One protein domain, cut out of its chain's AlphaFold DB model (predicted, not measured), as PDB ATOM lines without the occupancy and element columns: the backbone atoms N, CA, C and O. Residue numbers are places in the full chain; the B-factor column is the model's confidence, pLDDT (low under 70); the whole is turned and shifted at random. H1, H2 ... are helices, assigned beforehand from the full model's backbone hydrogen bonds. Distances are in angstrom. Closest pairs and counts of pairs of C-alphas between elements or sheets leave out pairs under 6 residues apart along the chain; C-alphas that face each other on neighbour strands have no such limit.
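AT A GLANCE: This is residues 2 to 107 of the 107 residues of an uncharacterized protein of Phycisphaerales bacterium (UniProt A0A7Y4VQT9). Look for a small head of crossed helices, H1, H2, H3 and the first part of the longest helix, H4, with a long tail at each end. Residues 2 to 23 stick out as one tail; past the far end of H4, residues 88 to 107 make the other, folding back in a short antiparallel pairing of residues 93 to 94 with 100 to 101. The printed part has 106 residues, with four named helices in the order H1, H2, H3, H4 and no named strand; the class is all helix, though under half of the residues, 52, are in named elements. The whole is extended, with a radius of gyration of the C-alphas of 21.2 A and spans of 71 by 34 by 27 A.

HOW THE PARTS SIT: Start at H4, residues 69 to 87. With its residues 72 to 80 alone it touches H1, residues 26 to 40, closest at C-alphas 35 and 76, 6.6 A, the same way at a steep tilt of 43 degrees. The same part touches H2, residues 45 to 52, closest at C-alphas 45 and 76, 6.1 A. H3, residues 58 to 67, touches H1, closest at C-alphas 31 and 63, 6.0 A, and is about perpendicular to H2, at 81 degrees. Every O i to N i+4 pair is within hydrogen-bond range in H1, H2 and H3, and 14 of 15 in H4.

IN THESE COORDINATES: Find C-alpha 69 at (272.241, 421.159, 402.607); H4 runs 26.7 A to C-alpha 87. H1 begins at (255.277, 420.329, 400.636) and is 21.0 A long; H2 and H3 are 10.7 A and 14.2 A.

THE WHOLE: The C-alphas of Asp 5 and Pro 96, the two farthest apart, are 70.8 A apart. The printed part has no cut, and the three links between helices are tight. Confidence is under 70 at residues 2 to 4, 84 to 94 and 101 to 107.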
ATOM      1  N   PRO A   2     253.059 443.202 434.358       67.12
ATOM      2  CA  PRO A   2     254.417 442.692 434.552       67.12
ATOM      3  C   PRO A   2     254.888 441.967 433.283       67.12
ATOM      4  O   PRO A   2     254.072 441.402 432.566       67.12
ATOM      5  N   TYR A   3     256.188 441.993 432.999       60.22
ATOM      6  CA  TYR A   3     256.769 441.444 431.764       60.22
ATOM      7  C   TYR A   3     256.540 439.925 431.582       60.22
ATOM      8  O   TYR A   3     256.498 439.454 430.452       60.22
ATOM      9  N   ASP A   4     256.328 439.188 432.678       67.00
ATOM     10  CA  ASP A   4     256.192 437.721 432.696       67.00
ATOM     11  C   ASP A   4     254.749 437.226 432.931       67.00
ATOM     12  O   ASP A   4     254.547 436.077 433.322       67.00
ATOM     13  N   ASP A   5     253.741 438.079 432.730       75.94
ATOM     14  CA  ASP A   5     252.324 437.710 432.873       75.94
ATOM     15  C   ASP A   5     251.627 437.779 431.500       75.94
ATOM     16  O   ASP A   5     251.115 438.840 431.126       75.94
ATOM     17  N   PRO A   6     251.695 436.703 430.687       71.88
ATOM     18  CA  PRO A   6     251.124 436.695 429.346       71.88
ATOM     19  C   PRO A   6     249.596 436.798 429.415       71.88
ATOM     20  O   PRO A   6     248.919 435.907 429.928       71.88
ATOM     21  N   ASP A   7     249.054 437.885 428.867       81.94
ATOM     22  CA  ASP A   7     247.615 438.113 428.771       81.94
ATOM     23  C   ASP A   7     247.023 437.230 427.655       81.94
ATOM     24  O   ASP A   7     247.359 437.422 426.482       81.94
ATOM     25  N   PRO A   8     246.122 436.280 427.969       80.88
ATOM     26  CA  PRO A   8     245.509 435.407 426.967       80.88
ATOM     27  C   PRO A   8     244.616 436.155 425.964       80.88
ATOM     28  O   PRO A   8     244.161 435.556 424.992       80.88
ATOM     29  N   THR A   9     244.336 437.438 426.201       84.25
ATOM     30  CA  THR A   9     243.575 438.317 425.309       84.25
ATOM     31  C   THR A   9     244.451 439.298 424.526       84.25
ATOM     32  O   THR A   9     243.905 440.108 423.775       84.25
ATOM     33  N   ASP A  10     245.783 439.227 424.654       85.62
ATOM     34  CA  ASP A  10     246.697 440.119 423.937       85.62
ATOM     35  C   ASP A  10     246.636 439.869 422.416       85.62
ATOM     36  O   ASP A  10     247.091 438.817 421.948       85.62
ATOM     37  N   PRO A  11     246.141 440.836 421.616       83.69
ATOM     38  CA  PRO A  11     246.049 440.695 420.167       83.69
ATOM     39  C   PRO A  11     247.416 440.648 419.467       83.69
ATOM     40  O   PRO A  11     247.477 440.299 418.288       83.69
ATOM     41  N   MET A  12     248.503 441.014 420.155       84.06
ATOM     42  CA  MET A  12     249.871 440.950 419.638       84.06
ATOM     43  C   MET A  12     250.540 439.591 419.890       84.06
ATOM     44  O   MET A  12     251.659 439.369 419.417       84.06
ATOM     45  N   THR A  13     249.869 438.667 420.588       83.06
ATOM     46  CA  THR A  13     250.354 437.296 420.765       83.06
ATOM     47  C   THR A  13     250.407 436.572 419.422       83.06
ATOM     48  O   THR A  13     249.427 436.495 418.681       83.06
ATOM     49  N   LEU A  14     251.566 435.989 419.106       78.88
ATOM     50  CA  LEU A  14     251.717 435.153 417.921       78.88
ATOM     51  C   LEU A  14     250.981 433.820 418.122       78.88
ATOM     52  O   LEU A  14     251.426 432.966 418.888       78.88
ATOM     53  N   HIS A  15     249.897 433.613 417.377       79.75
ATOM     54  CA  HIS A  15     249.207 432.326 417.296       79.75
ATOM     55  C   HIS A  15     249.569 431.614 415.989       79.75
ATOM     56  O   HIS A  15     249.182 432.050 414.906       79.75
ATOM     57  N   GLY A  16     250.320 430.517 416.089       77.44
ATOM     58  CA  GLY A  16     250.603 429.619 414.967       77.44
ATOM     59  C   GLY A  16     249.669 428.409 414.970       77.44
ATOM     60  O   GLY A  16     249.376 427.860 416.030       77.44
ATOM     61  N   VAL A  17     249.231 427.970 413.789       83.19
ATOM     62  CA  VAL A  17     248.478 426.720 413.593       83.19
ATOM     63  C   VAL A  17     249.219 425.880 412.561       83.19
ATOM     64  O   VAL A  17     249.623 426.398 411.521       83.19
ATOM     65  N   ALA A  18     249.418 424.597 412.855       79.94
ATOM     66  CA  ALA A  18     249.972 423.658 411.889       79.94
ATOM     67  C   ALA A  18     248.877 423.234 410.904       79.94
ATOM     68  O   ALA A  18     247.771 422.887 411.318       79.94
ATOM     69  N   VAL A  19     249.193 423.265 409.611       80.50
ATOM     70  CA  VAL A  19     248.338 422.726 408.551       80.50
ATOM     71  C   VAL A  19     248.992 421.443 408.064       80.50
ATOM     72  O   VAL A  19     250.163 421.458 407.689       80.50
ATOM     73  N   GLU A  20     248.254 420.340 408.125       83.31
ATOM     74  CA  GLU A  20     248.728 419.054 407.621       83.31
ATOM     75  C   GLU A  20     248.837 419.101 406.094       83.31
ATOM     76  O   GLU A  20     247.983 419.674 405.415       83.31
ATOM     77  N   THR A  21     249.906 418.514 405.564       84.94
ATOM     78  CA  THR A  21     250.144 418.390 404.125       84.94
ATOM     79  C   THR A  21     249.866 416.956 403.693       84.94
ATOM     80  O   THR A  21     250.013 416.026 404.485       84.94
ATOM     81  N   GLU A  22     249.425 416.769 402.448       81.94
ATOM     82  CA  GLU A  22     249.051 415.440 401.938       81.94
ATOM     83  C   GLU A  22     250.260 414.500 401.816       81.94
ATOM     84  O   GLU A  22     250.116 413.283 401.946       81.94
ATOM     85  N   ASP A  23     251.453 415.063 401.610       85.06
ATOM     86  CA  ASP A  23     252.709 414.335 401.516       85.06
ATOM     87  C   ASP A  23     253.915 415.157 402.021       85.06
ATOM     88  O   ASP A  23     253.803 416.323 402.426       85.06
ATOM     89  N   ASP A  24     255.088 414.519 401.982       80.12
ATOM     90  CA  ASP A  24     256.377 415.096 402.377       80.12
ATOM     91  C   ASP A  24     256.942 416.090 401.337       80.12
ATOM     92  O   ASP A  24     257.984 416.713 401.572       80.12
ATOM     93  N   SER A  25     256.290 416.258 400.177       90.00
ATOM     94  CA  SER A  25     256.774 417.135 399.104       90.00
ATOM     95  C   SER A  25     256.581 418.615 399.429       90.00
ATOM     96  O   SER A  25     257.396 419.439 399.011       90.00
ATOM     97  N   ALA A  26     255.602 418.952 400.273       91.50
ATOM     98  CA  ALA A  26     255.277 420.329 400.636       91.50
ATOM     99  C   ALA A  26     256.474 421.120 401.193       91.50
ATOM    100  O   ALA A  26     256.629 422.313 400.931       91.50
ATOM    101  N   MET A  27     257.373 420.461 401.934       93.19
ATOM    102  CA  MET A  27     258.588 421.106 402.441       93.19
ATOM    103  C   MET A  27     259.545 421.494 401.307       93.19
ATOM    104  O   MET A  27     260.179 422.551 401.356       93.19
ATOM    105  N   ARG A  28     259.650 420.642 400.281       95.19
ATOM    106  CA  ARG A  28     260.466 420.903 399.096       95.19
ATOM    107  C   ARG A  28     259.872 422.031 398.261       95.19
ATOM    108  O   ARG A  28     260.602 422.956 397.926       95.19
ATOM    109  N   GLU A  29     258.569 421.997 398.002       94.81
ATOM    110  CA  GLU A  29     257.869 423.054 397.262       94.81
ATOM    111  C   GLU A  29     257.999 424.412 397.965       94.81
ATOM    112  O   GLU A  29     258.314 425.428 397.346       94.81
ATOM    113  N   MET A  30     257.868 424.436 399.294       94.69
ATOM    114  CA  MET A  30     258.092 425.647 400.084       94.69
ATOM    115  C   MET A  30     259.540 426.154 399.968       94.69
ATOM    116  O   MET A  30     259.770 427.363 399.859       94.69
ATOM    117  N   ALA A  31     260.530 425.254 399.968       97.44
ATOM    118  CA  ALA A  31     261.930 425.621 399.762       97.44
ATOM    119  C   ALA A  31     262.168 426.224 398.366       97.44
ATOM    120  O   ALA A  31     262.863 427.237 398.255       97.44
ATOM    121  N   GLU A  32     261.562 425.647 397.327       97.06
ATOM    122  CA  GLU A  32     261.586 426.169 395.954       97.06
ATOM    123  C   GLU A  32     261.011 427.592 395.891       97.06
ATOM    124  O   GLU A  32     261.651 428.494 395.340       97.06
ATOM    125  N   CYS A  33     259.874 427.835 396.553       96.56
ATOM    126  CA  CYS A  33     259.296 429.175 396.665       96.56
ATOM    127  C   CYS A  33     260.254 430.169 397.336       96.56
ATOM    128  O   CYS A  33     260.447 431.272 396.826       96.56
ATOM    129  N   PHE A  34     260.899 429.806 398.452       97.69
ATOM    130  CA  PHE A  34     261.861 430.704 399.105       97.69
ATOM    131  C   PHE A  34     263.033 431.057 398.188       97.69
ATOM    132  O   PHE A  34     263.423 432.225 398.115       97.69
ATOM    133  N   VAL A  35     263.597 430.068 397.488       97.75
ATOM    134  CA  VAL A  35     264.687 430.297 396.531       97.75
ATOM    135  C   VAL A  35     264.252 431.285 395.453       97.75
ATOM    136  O   VAL A  35     264.970 432.252 395.184       97.75
ATOM    137  N   GLU A  36     263.075 431.081 394.862       95.69
ATOM    138  CA  GLU A  36     262.560 431.955 393.812       95.69
ATOM    139  C   GLU A  36     262.311 433.386 394.307       95.69
ATOM    140  O   GLU A  36     262.747 434.341 393.659       95.69
ATOM    141  N   GLU A  37     261.661 433.554 395.457       95.81
ATOM    142  CA  GLU A  37     261.340 434.876 395.998       95.81
ATOM    143  C   GLU A  37     262.607 435.676 396.324       95.81
ATOM    144  O   GLU A  37     262.764 436.818 395.880       95.81
ATOM    145  N   TYR A  38     263.589 435.075 397.003       96.12
ATOM    146  CA  TYR A  38     264.843 435.779 397.281       96.12
ATOM    147  C   TYR A  38     265.662 436.052 396.018       96.12
ATOM    148  O   TYR A  38     266.303 437.105 395.920       96.12
ATOM    149  N   ALA A  39     265.615 435.158 395.028       94.12
ATOM    150  CA  ALA A  39     266.216 435.424 393.730       94.12
ATOM    151  C   ALA A  39     265.555 436.651 393.078       94.12
ATOM    152  O   ALA A  39     266.261 437.571 392.650       94.12
ATOM    153  N   ARG A  40     264.219 436.731 393.045       90.00
ATOM    154  CA  ARG A  40     263.475 437.885 392.504       90.00
ATOM    155  C   ARG A  40     263.824 439.193 393.217       90.00
ATOM    156  O   ARG A  40     263.948 440.219 392.555       90.00
ATOM    157  N   LEU A  41     264.109 439.137 394.517       93.44
ATOM    158  CA  LEU A  41     264.608 440.266 395.313       93.44
ATOM    159  C   LEU A  41     266.085 440.628 395.057       93.44
ATOM    160  O   LEU A  41     266.613 441.554 395.672       93.44
ATOM    161  N   GLY A  42     266.766 439.925 394.151       91.00
ATOM    162  CA  GLY A  42     268.142 440.219 393.745       91.00
ATOM    163  C   GLY A  42     269.217 439.557 394.606       91.00
ATOM    164  O   GLY A  42     270.381 439.939 394.509       91.00
ATOM    165  N   CYS A  43     268.868 438.572 395.438       95.06
ATOM    166  CA  CYS A  43     269.869 437.788 396.156       95.06
ATOM    167  C   CYS A  43     270.571 436.801 395.211       95.06
ATOM    168  O   CYS A  43     269.928 436.168 394.370       95.06
ATOM    169  N   ASP A  44     271.888 436.659 395.369       94.56
ATOM    170  CA  ASP A  44     272.667 435.600 394.727       94.56
ATOM    171  C   ASP A  44     272.558 434.269 395.494       94.56
ATOM    172  O   ASP A  44     272.070 434.215 396.626       94.56
ATOM    173  N   ALA A  45     273.025 433.178 394.879       95.81
ATOM    174  CA  ALA A  45     272.941 431.838 395.460       95.81
ATOM    175  C   ALA A  45     273.624 431.727 396.835       95.81
ATOM    176  O   ALA A  45     273.104 431.064 397.729       95.81
ATOM    177  N   ILE A  46     274.759 432.410 397.030       97.12
ATOM    178  CA  ILE A  46     275.521 432.378 398.287       97.12
ATOM    179  C   ILE A  46     274.705 433.033 399.403       97.12
ATOM    180  O   ILE A  46     274.584 432.493 400.506       97.12
ATOM    181  N   ARG A  47     274.107 434.192 399.117       97.94
ATOM    182  CA  ARG A  47     273.250 434.910 400.057       97.94
ATOM    183  C   ARG A  47     272.001 434.108 400.398       97.94
ATOM    184  O   ARG A  47     271.624 434.080 401.567       97.94
ATOM    185  N   ILE A  48     271.386 433.443 399.420       98.31
ATOM    186  CA  ILE A  48     270.204 432.609 399.667       98.31
ATOM    187  C   ILE A  48     270.574 431.394 400.521       98.31
ATOM    188  O   ILE A  48     269.919 431.167 401.533       98.31
ATOM    189  N   MET A  49     271.663 430.681 400.219       98.50
ATOM    190  CA  MET A  49     272.129 429.576 401.071       98.50
ATOM    191  C   MET A  49     272.333 430.031 402.524       98.50
ATOM    192  O   MET A  49     271.898 429.372 403.468       98.50
ATOM    193  N   ARG A  50     272.912 431.220 402.729       98.50
ATOM    194  CA  ARG A  50     273.107 431.767 404.076       98.50
ATOM    195  C   ARG A  50     271.795 432.079 404.801       98.50
ATOM    196  O   ARG A  50     271.739 431.923 406.021       98.50
ATOM    197  N   ILE A  51     270.750 432.494 404.084       98.38
ATOM    198  CA  ILE A  51     269.397 432.661 404.642       98.38
ATOM    199  C   ILE A  51     268.868 431.314 405.146       98.38
ATOM    200  O   ILE A  51     268.437 431.231 406.294       98.38
ATOM    201  N   PHE A  52     268.985 430.251 404.345       98.56
ATOM    202  CA  PHE A  52     268.592 428.891 404.740       98.56
ATOM    203  C   PHE A  52     269.376 428.369 405.956       98.56
ATOM    204  O   PHE A  52     268.834 427.627 406.765       98.56
ATOM    205  N   GLN A  53     270.625 428.786 406.144       98.44
ATOM    206  CA  GLN A  53     271.447 428.373 407.288       98.44
ATOM    207  C   GLN A  53     271.217 429.202 408.564       98.44
ATOM    208  O   GLN A  53     271.750 428.861 409.620       98.44
ATOM    209  N   THR A  54     270.456 430.297 408.495       98.19
ATOM    210  CA  THR A  54     270.332 431.257 409.599       98.19
ATOM    211  C   THR A  54     269.028 431.040 410.384       98.19
ATOM    212  O   THR A  54     267.959 431.311 409.839       98.19
ATOM    213  N   PRO A  55     269.075 430.670 411.685       96.06
ATOM    214  CA  PRO A  55     267.879 430.359 412.485       96.06
ATOM    215  C   PRO A  55     266.825 431.471 412.574       96.06
ATOM    216  O   PRO A  55     265.651 431.186 412.782       96.06
ATOM    217  N   GLY A  56     267.227 432.736 412.405       93.25
ATOM    218  CA  GLY A  56     266.305 433.879 412.390       93.25
ATOM    219  C   GLY A  56     265.333 433.891 411.203       93.25
ATOM    220  O   GLY A  56     264.321 434.581 411.258       93.25
ATOM    221  N   TYR A  57     265.602 433.112 410.151       95.88
ATOM    222  CA  TYR A  57     264.693 432.911 409.025       95.88
ATOM    223  C   TYR A  57     263.955 431.586 409.206       95.88
ATOM    224  O   TYR A  57     264.307 430.583 408.591       95.88
ATOM    225  N   ALA A  58     262.937 431.583 410.071       92.56
ATOM    226  CA  ALA A  58     262.290 430.362 410.561       92.56
ATOM    227  C   ALA A  58     261.852 429.389 409.447       92.56
ATOM    228  O   ALA A  58     262.159 428.204 409.532       92.56
ATOM    229  N   GLY A  59     261.196 429.881 408.387       93.75
ATOM    230  CA  GLY A  59     260.761 429.058 407.247       93.75
ATOM    231  C   GLY A  59     261.928 428.423 406.477       93.75
ATOM    232  O   GLY A  59     262.036 427.196 406.456       93.75
ATOM    233  N   PRO A  60     262.841 429.222 405.888       97.69
ATOM    234  CA  PRO A  60     264.016 428.696 405.190       97.69
ATOM    235  C   PRO A  60     264.888 427.787 406.060       97.69
ATOM    236  O   PRO A  60     265.330 426.735 405.606       97.69
ATOM    237  N   TYR A  61     265.096 428.150 407.326       98.25
ATOM    238  CA  TYR A  61     265.883 427.344 408.254       98.25
ATOM    239  C   TYR A  61     265.221 426.002 408.565       98.25
ATOM    240  O   TYR A  61     265.889 424.971 408.585       98.25
ATOM    241  N   MET A  62     263.902 425.980 408.748       95.62
ATOM    242  CA  MET A  62     263.146 424.738 408.902       95.62
ATOM    243  C   MET A  62     263.274 423.842 407.664       95.62
ATOM    244  O   MET A  62     263.577 422.658 407.811       95.62
ATOM    245  N   ALA A  63     263.150 424.404 406.460       96.75
ATOM    246  CA  ALA A  63     263.351 423.660 405.217       96.75
ATOM    247  C   ALA A  63     264.779 423.109 405.088       96.75
ATOM    248  O   ALA A  63     264.964 421.944 404.741       96.75
ATOM    249  N   TYR A  64     265.793 423.898 405.454       98.31
ATOM    250  CA  TYR A  64     267.187 423.451 405.490       98.31
ATOM    251  C   TYR A  64     267.393 422.268 406.441       98.31
ATOM    252  O   TYR A  64     268.083 421.305 406.108       98.31
ATOM    253  N   ARG A  65     266.783 422.318 407.631       97.94
ATOM    254  CA  ARG A  65     266.874 421.245 408.632       97.94
ATOM    255  C   ARG A  65     266.147 419.973 408.202       97.94
ATOM    256  O   ARG A  65     266.621 418.894 408.545       97.94
ATOM    257  N   ALA A  66     265.034 420.102 407.484       95.69
ATOM    258  CA  ALA A  66     264.239 418.974 407.011       95.69
ATOM    259  C   ALA A  66     264.850 418.294 405.773       95.69
ATOM    260  O   ALA A  66     264.922 417.071 405.722       95.69
ATOM    261  N   LEU A  67     265.308 419.077 404.790       96.88
ATOM    262  CA  LEU A  67     265.765 418.572 403.487       96.88
ATOM    263  C   LEU A  67     267.283 418.345 403.419       96.88
ATOM    264  O   LEU A  67     267.756 417.525 402.634       96.88
ATOM    265  N   GLY A  68     268.053 419.070 404.234       97.94
ATOM    266  CA  GLY A  68     269.510 419.030 404.240       97.94
ATOM    267  C   GLY A  68     270.170 419.924 403.184       97.94
ATOM    268  O   GLY A  68     269.570 420.340 402.194       97.94
ATOM    269  N   GLU A  69     271.455 420.205 403.401       98.31
ATOM    270  CA  GLU A  69     272.241 421.159 402.607       98.31
ATOM    271  C   GLU A  69     272.307 420.801 401.120       98.31
ATOM    272  O   GLU A  69     272.083 421.662 400.274       98.31
ATOM    273  N   ALA A  70     272.544 419.526 400.798       98.12
ATOM    274  CA  ALA A  70     272.666 419.064 399.416       98.12
ATOM    275  C   ALA A  70     271.380 419.292 398.605       98.12
ATOM    276  O   ALA A  70     271.442 419.679 397.439       98.12
ATOM    277  N   ALA A  71     270.211 419.098 399.225       97.50
ATOM    278  CA  ALA A  71     268.933 419.342 398.569       97.50
ATOM    279  C   ALA A  71     268.736 420.837 398.284       97.50
ATOM    280  O   ALA A  71     268.375 421.201 397.168       97.50
ATOM    281  N   ILE A  72     269.035 421.707 399.258       98.31
ATOM    282  CA  ILE A  72     268.954 423.163 399.074       98.31
ATOM    283  C   ILE A  72     269.948 423.644 398.015       98.31
ATOM    284  O   ILE A  72     269.606 424.487 397.189       98.31
ATOM    285  N   GLN A  73     271.159 423.090 397.999       98.25
ATOM    286  CA  GLN A  73     272.155 423.421 396.988       98.25
ATOM    287  C   GLN A  73     271.671 423.052 395.579       98.25
ATOM    288  O   GLN A  73     271.745 423.893 394.686       98.25
ATOM    289  N   SER A  74     271.105 421.853 395.397       97.38
ATOM    290  CA  SER A  74     270.512 421.438 394.117       97.38
ATOM    291  C   SER A  74     269.417 422.406 393.661       97.38
ATOM    292  O   SER A  74     269.425 422.837 392.513       97.38
ATOM    293  N   LEU A  75     268.517 422.812 394.566       96.50
ATOM    294  CA  LEU A  75     267.454 423.773 394.247       96.50
ATOM    295  C   LEU A  75     268.010 425.131 393.799       96.50
ATOM    296  O   LEU A  75     267.510 425.734 392.848       96.50
ATOM    297  N   LEU A  76     269.059 425.622 394.462       96.88
ATOM    298  CA  LEU A  76     269.715 426.870 394.071       96.88
ATOM    299  C   LEU A  76     270.334 426.769 392.679       96.88
ATOM    300  O   LEU A  76     270.165 427.686 391.877       96.88
ATOM    301  N   GLU A  77     271.041 425.681 392.388       94.94
ATOM    302  CA  GLU A  77     271.670 425.460 391.085       94.94
ATOM    303  C   GLU A  77     270.618 425.442 389.963       94.94
ATOM    304  O   GLU A  77     270.750 426.197 388.992       94.94
ATOM    305  N   ASP A  78     269.527 424.694 390.149       93.19
ATOM    306  CA  ASP A  78     268.431 424.577 389.182       93.19
ATOM    307  C   ASP A  78     267.752 425.933 388.908       93.19
ATOM    308  O   ASP A  78     267.631 426.375 387.756       93.19
ATOM    309  N   HIS A  79     267.356 426.652 389.963       92.38
ATOM    310  CA  HIS A  79     266.645 427.928 389.828       92.38
ATOM    311  C   HIS A  79     267.540 429.048 389.277       92.38
ATOM    312  O   HIS A  79     267.089 429.880 388.478       92.38
ATOM    313  N   MET A  80     268.819 429.085 389.662       89.25
ATOM    314  CA  MET A  80     269.756 430.093 389.157       89.25
ATOM    315  C   MET A  80     270.104 429.852 387.693       89.25
ATOM    316  O   MET A  80     270.185 430.810 386.917       89.25
ATOM    317  N   ALA A  81     270.239 428.587 387.283       88.12
ATOM    318  CA  ALA A  81     270.399 428.236 385.881       88.12
ATOM    319  C   ALA A  81     269.191 428.714 385.066       88.12
ATOM    320  O   ALA A  81     269.366 429.469 384.105       88.12
ATOM    321  N   LEU A  82     267.966 428.366 385.470       83.19
ATOM    322  CA  LEU A  82     266.731 428.789 384.795       83.19
ATOM    323  C   LEU A  82     266.632 430.312 384.638       83.19
ATOM    324  O   LEU A  82     266.263 430.815 383.571       83.19
ATOM    325  N   ARG A  83     267.005 431.066 385.676       74.69
ATOM    326  CA  ARG A  83     266.985 432.531 385.641       74.69
ATOM    327  C   ARG A  83     268.036 433.113 384.698       74.69
ATOM    328  O   ARG A  83     267.714 434.008 383.916       74.69
ATOM    329  N   ASN A  84     269.268 432.609 384.731       67.81
ATOM    330  CA  ASN A  84     270.342 433.103 383.867       67.81
ATOM    331  C   ASN A  84     270.010 432.928 382.375       67.81
ATOM    332  O   ASN A  84     270.314 433.817 381.579       67.81
ATOM    333  N   HIS A  85     269.304 431.854 382.002       60.91
ATOM    334  CA  HIS A  85     268.809 431.647 380.633       60.91
ATOM    335  C   HIS A  85     267.749 432.677 380.198       60.91
ATOM    336  O   HIS A  85     267.609 432.950 379.005       60.91
ATOM    337  N   ARG A  86     266.986 433.256 381.137       56.84
ATOM    338  CA  ARG A  86     266.012 434.321 380.838       56.84
ATOM    339  C   ARG A  86     266.676 435.692 380.741       56.84
ATOM    340  O   ARG A  86     266.331 436.463 379.851       56.84
ATOM    341  N   SER A  87     267.652 435.974 381.603       55.03
ATOM    342  CA  SER A  87     268.404 437.236 381.584       55.03
ATOM    343  C   SER A  87     269.268 437.394 380.326       55.03
ATOM    344  O   SER A  87     269.431 438.506 379.835       55.03
ATOM    345  N   SER A  88     269.785 436.297 379.760       52.44
ATOM    346  CA  SER A  88     270.623 436.329 378.551       52.44
ATOM    347  C   SER A  88     269.855 436.595 377.248       52.44
ATOM    348  O   SER A  88     270.473 436.947 376.245       52.44
ATOM    349  N   LYS A  89     268.519 436.477 377.244       50.88
ATOM    350  CA  LYS A  89     267.683 436.731 376.054       50.88
ATOM    351  C   LYS A  89     267.284 438.195 375.844       50.88
ATOM    352  O   LYS A  89     266.691 438.503 374.816       50.88
ATOM    353  N   LEU A  90     267.612 439.101 376.764       54.69
ATOM    354  CA  LEU A  90     267.353 440.537 376.611       54.69
ATOM    355  C   LEU A  90     268.655 441.277 376.289       54.69
ATOM    356  O   LEU A  90     269.157 442.065 377.087       54.69
ATOM    357  N   ILE A  91     269.208 441.032 375.100       58.44
ATOM    358  CA  ILE A  91     270.169 441.970 374.515       58.44
ATOM    359  C   ILE A  91     269.355 443.192 374.084       58.44
ATOM    360  O   ILE A  91     268.665 443.176 373.069       58.44
ATOM    361  N   LEU A  92     269.379 444.235 374.913       60.41
ATOM    362  CA  LEU A  92     268.782 445.525 374.589       60.41
ATOM    363  C   LEU A  92     269.687 446.224 373.575       60.41
ATOM    364  O   LEU A  92     270.651 446.896 373.949       60.41
ATOM    365  N   GLU A  93     269.401 446.054 372.288       63.44
ATOM    366  CA  GLU A  93     270.094 446.811 371.252       63.44
ATOM    367  C   GLU A  93     269.730 448.293 371.388       63.44
ATOM    368  O   GLU A  93     268.568 448.692 371.284       63.44
ATOM    369  N   ARG A  94     270.735 449.132 371.660       64.75
ATOM    370  CA  ARG A  94     270.575 450.584 371.577       64.75
ATOM    371  C   ARG A  94     270.751 451.004 370.130       64.75
ATOM    372  O   ARG A  94     271.806 450.801 369.535       64.75
ATOM    373  N   THR A  95     269.712 451.618 369.595       73.19
ATOM    374  CA  THR A  95     269.757 452.282 368.294       73.19
ATOM    375  C   THR A  95     270.702 453.498 368.336       73.19
ATOM    376  O   THR A  95     270.934 454.056 369.417       73.19
ATOM    377  N   PRO A  96     271.273 453.930 367.195       71.69
ATOM    378  CA  PRO A  96     272.207 455.061 367.134       71.69
ATOM    379  C   PRO A  96     271.642 456.398 367.650       71.69
ATOM    380  O   PRO A  96     272.405 457.266 368.062       71.69
ATOM    381  N   ASP A  97     270.318 456.561 367.664       80.50
ATOM    382  CA  ASP A  97     269.579 457.701 368.222       80.50
ATOM    383  C   ASP A  97     269.291 457.570 369.732       80.50
ATOM    384  O   ASP A  97     268.623 458.418 370.324       80.50
ATOM    385  N   GLY A  98     269.817 456.528 370.384       73.44
ATOM    386  CA  GLY A  98     269.751 456.331 371.832       73.44
ATOM    387  C   GLY A  98     268.477 455.649 372.331       73.44
ATOM    388  O   GLY A  98     268.313 455.495 373.545       73.44
ATOM    389  N   ARG A  99     267.587 455.207 371.434       74.62
ATOM    390  CA  ARG A  99     266.375 454.463 371.797       74.62
ATOM    391  C   ARG A  99     266.690 452.989 372.031       74.62
ATOM    392  O   ARG A  99     267.572 452.409 371.396       74.62
ATOM    393  N   VAL A 100     265.955 452.376 372.950       71.25
ATOM    394  CA  VAL A 100     266.054 450.941 373.228       71.25
ATOM    395  C   VAL A 100     265.191 450.195 372.213       71.25
ATOM    396  O   VAL A 100     263.984 450.419 372.162       71.25
ATOM    397  N   SER A 101     265.803 449.322 371.414       66.38
ATOM    398  CA  SER A 101     265.082 448.402 370.537       66.38
ATOM    399  C   SER A 101     264.602 447.213 371.365       66.38
ATOM    400  O   SER A 101     265.405 446.462 371.920       66.38
ATOM    401  N   LEU A 102     263.283 447.071 371.490       65.50
ATOM    402  CA  LEU A 102     262.648 445.899 372.082       65.50
ATOM    403  C   LEU A 102     262.086 445.047 370.937       65.50
ATOM    404  O   LEU A 102     261.114 445.474 370.312       65.50
ATOM    405  N   PRO A 103     262.632 443.843 370.675       60.94
ATOM    406  CA  PRO A 103     262.169 442.979 369.583       60.94
ATOM    407  C   PRO A 103     260.680 442.614 369.665       60.94
ATOM    408  O   PRO A 103     260.075 442.245 368.669       60.94
ATOM    409  N   VAL A 104     260.082 442.718 370.855       59.94
ATOM    410  CA  VAL A 104     258.673 442.385 371.129       59.94
ATOM    411  C   VAL A 104     257.698 443.479 370.651       59.94
ATOM    412  O   VAL A 104     256.497 443.242 370.626       59.94
ATOM    413  N   LEU A 105     258.187 444.664 370.265       56.06
ATOM    414  CA  LEU A 105     257.361 445.817 369.863       56.06
ATOM    415  C   LEU A 105     257.517 446.206 368.382       56.06
ATOM    416  O   LEU A 105     257.182 447.329 368.012       56.06
ATOM    417  N   GLN A 106     258.056 445.322 367.541       53.19
ATOM    418  CA  GLN A 106     258.125 445.555 366.098       53.19
ATOM    419  C   GLN A 106     256.933 444.862 365.421       53.19
ATOM    420  O   GLN A 106     256.933 443.639 365.295       53.19
ATOM    421  N   GLU A 107     255.907 445.649 365.069       52.94
ATOM    422  CA  GLU A 107     254.800 445.256 364.173       52.94
ATOM    423  C   GLU A 107     255.241 445.233 362.703       52.94
ATOM    424  O   GLU A 107     256.028 446.127 362.304       52.94
TER     425      GLU A 107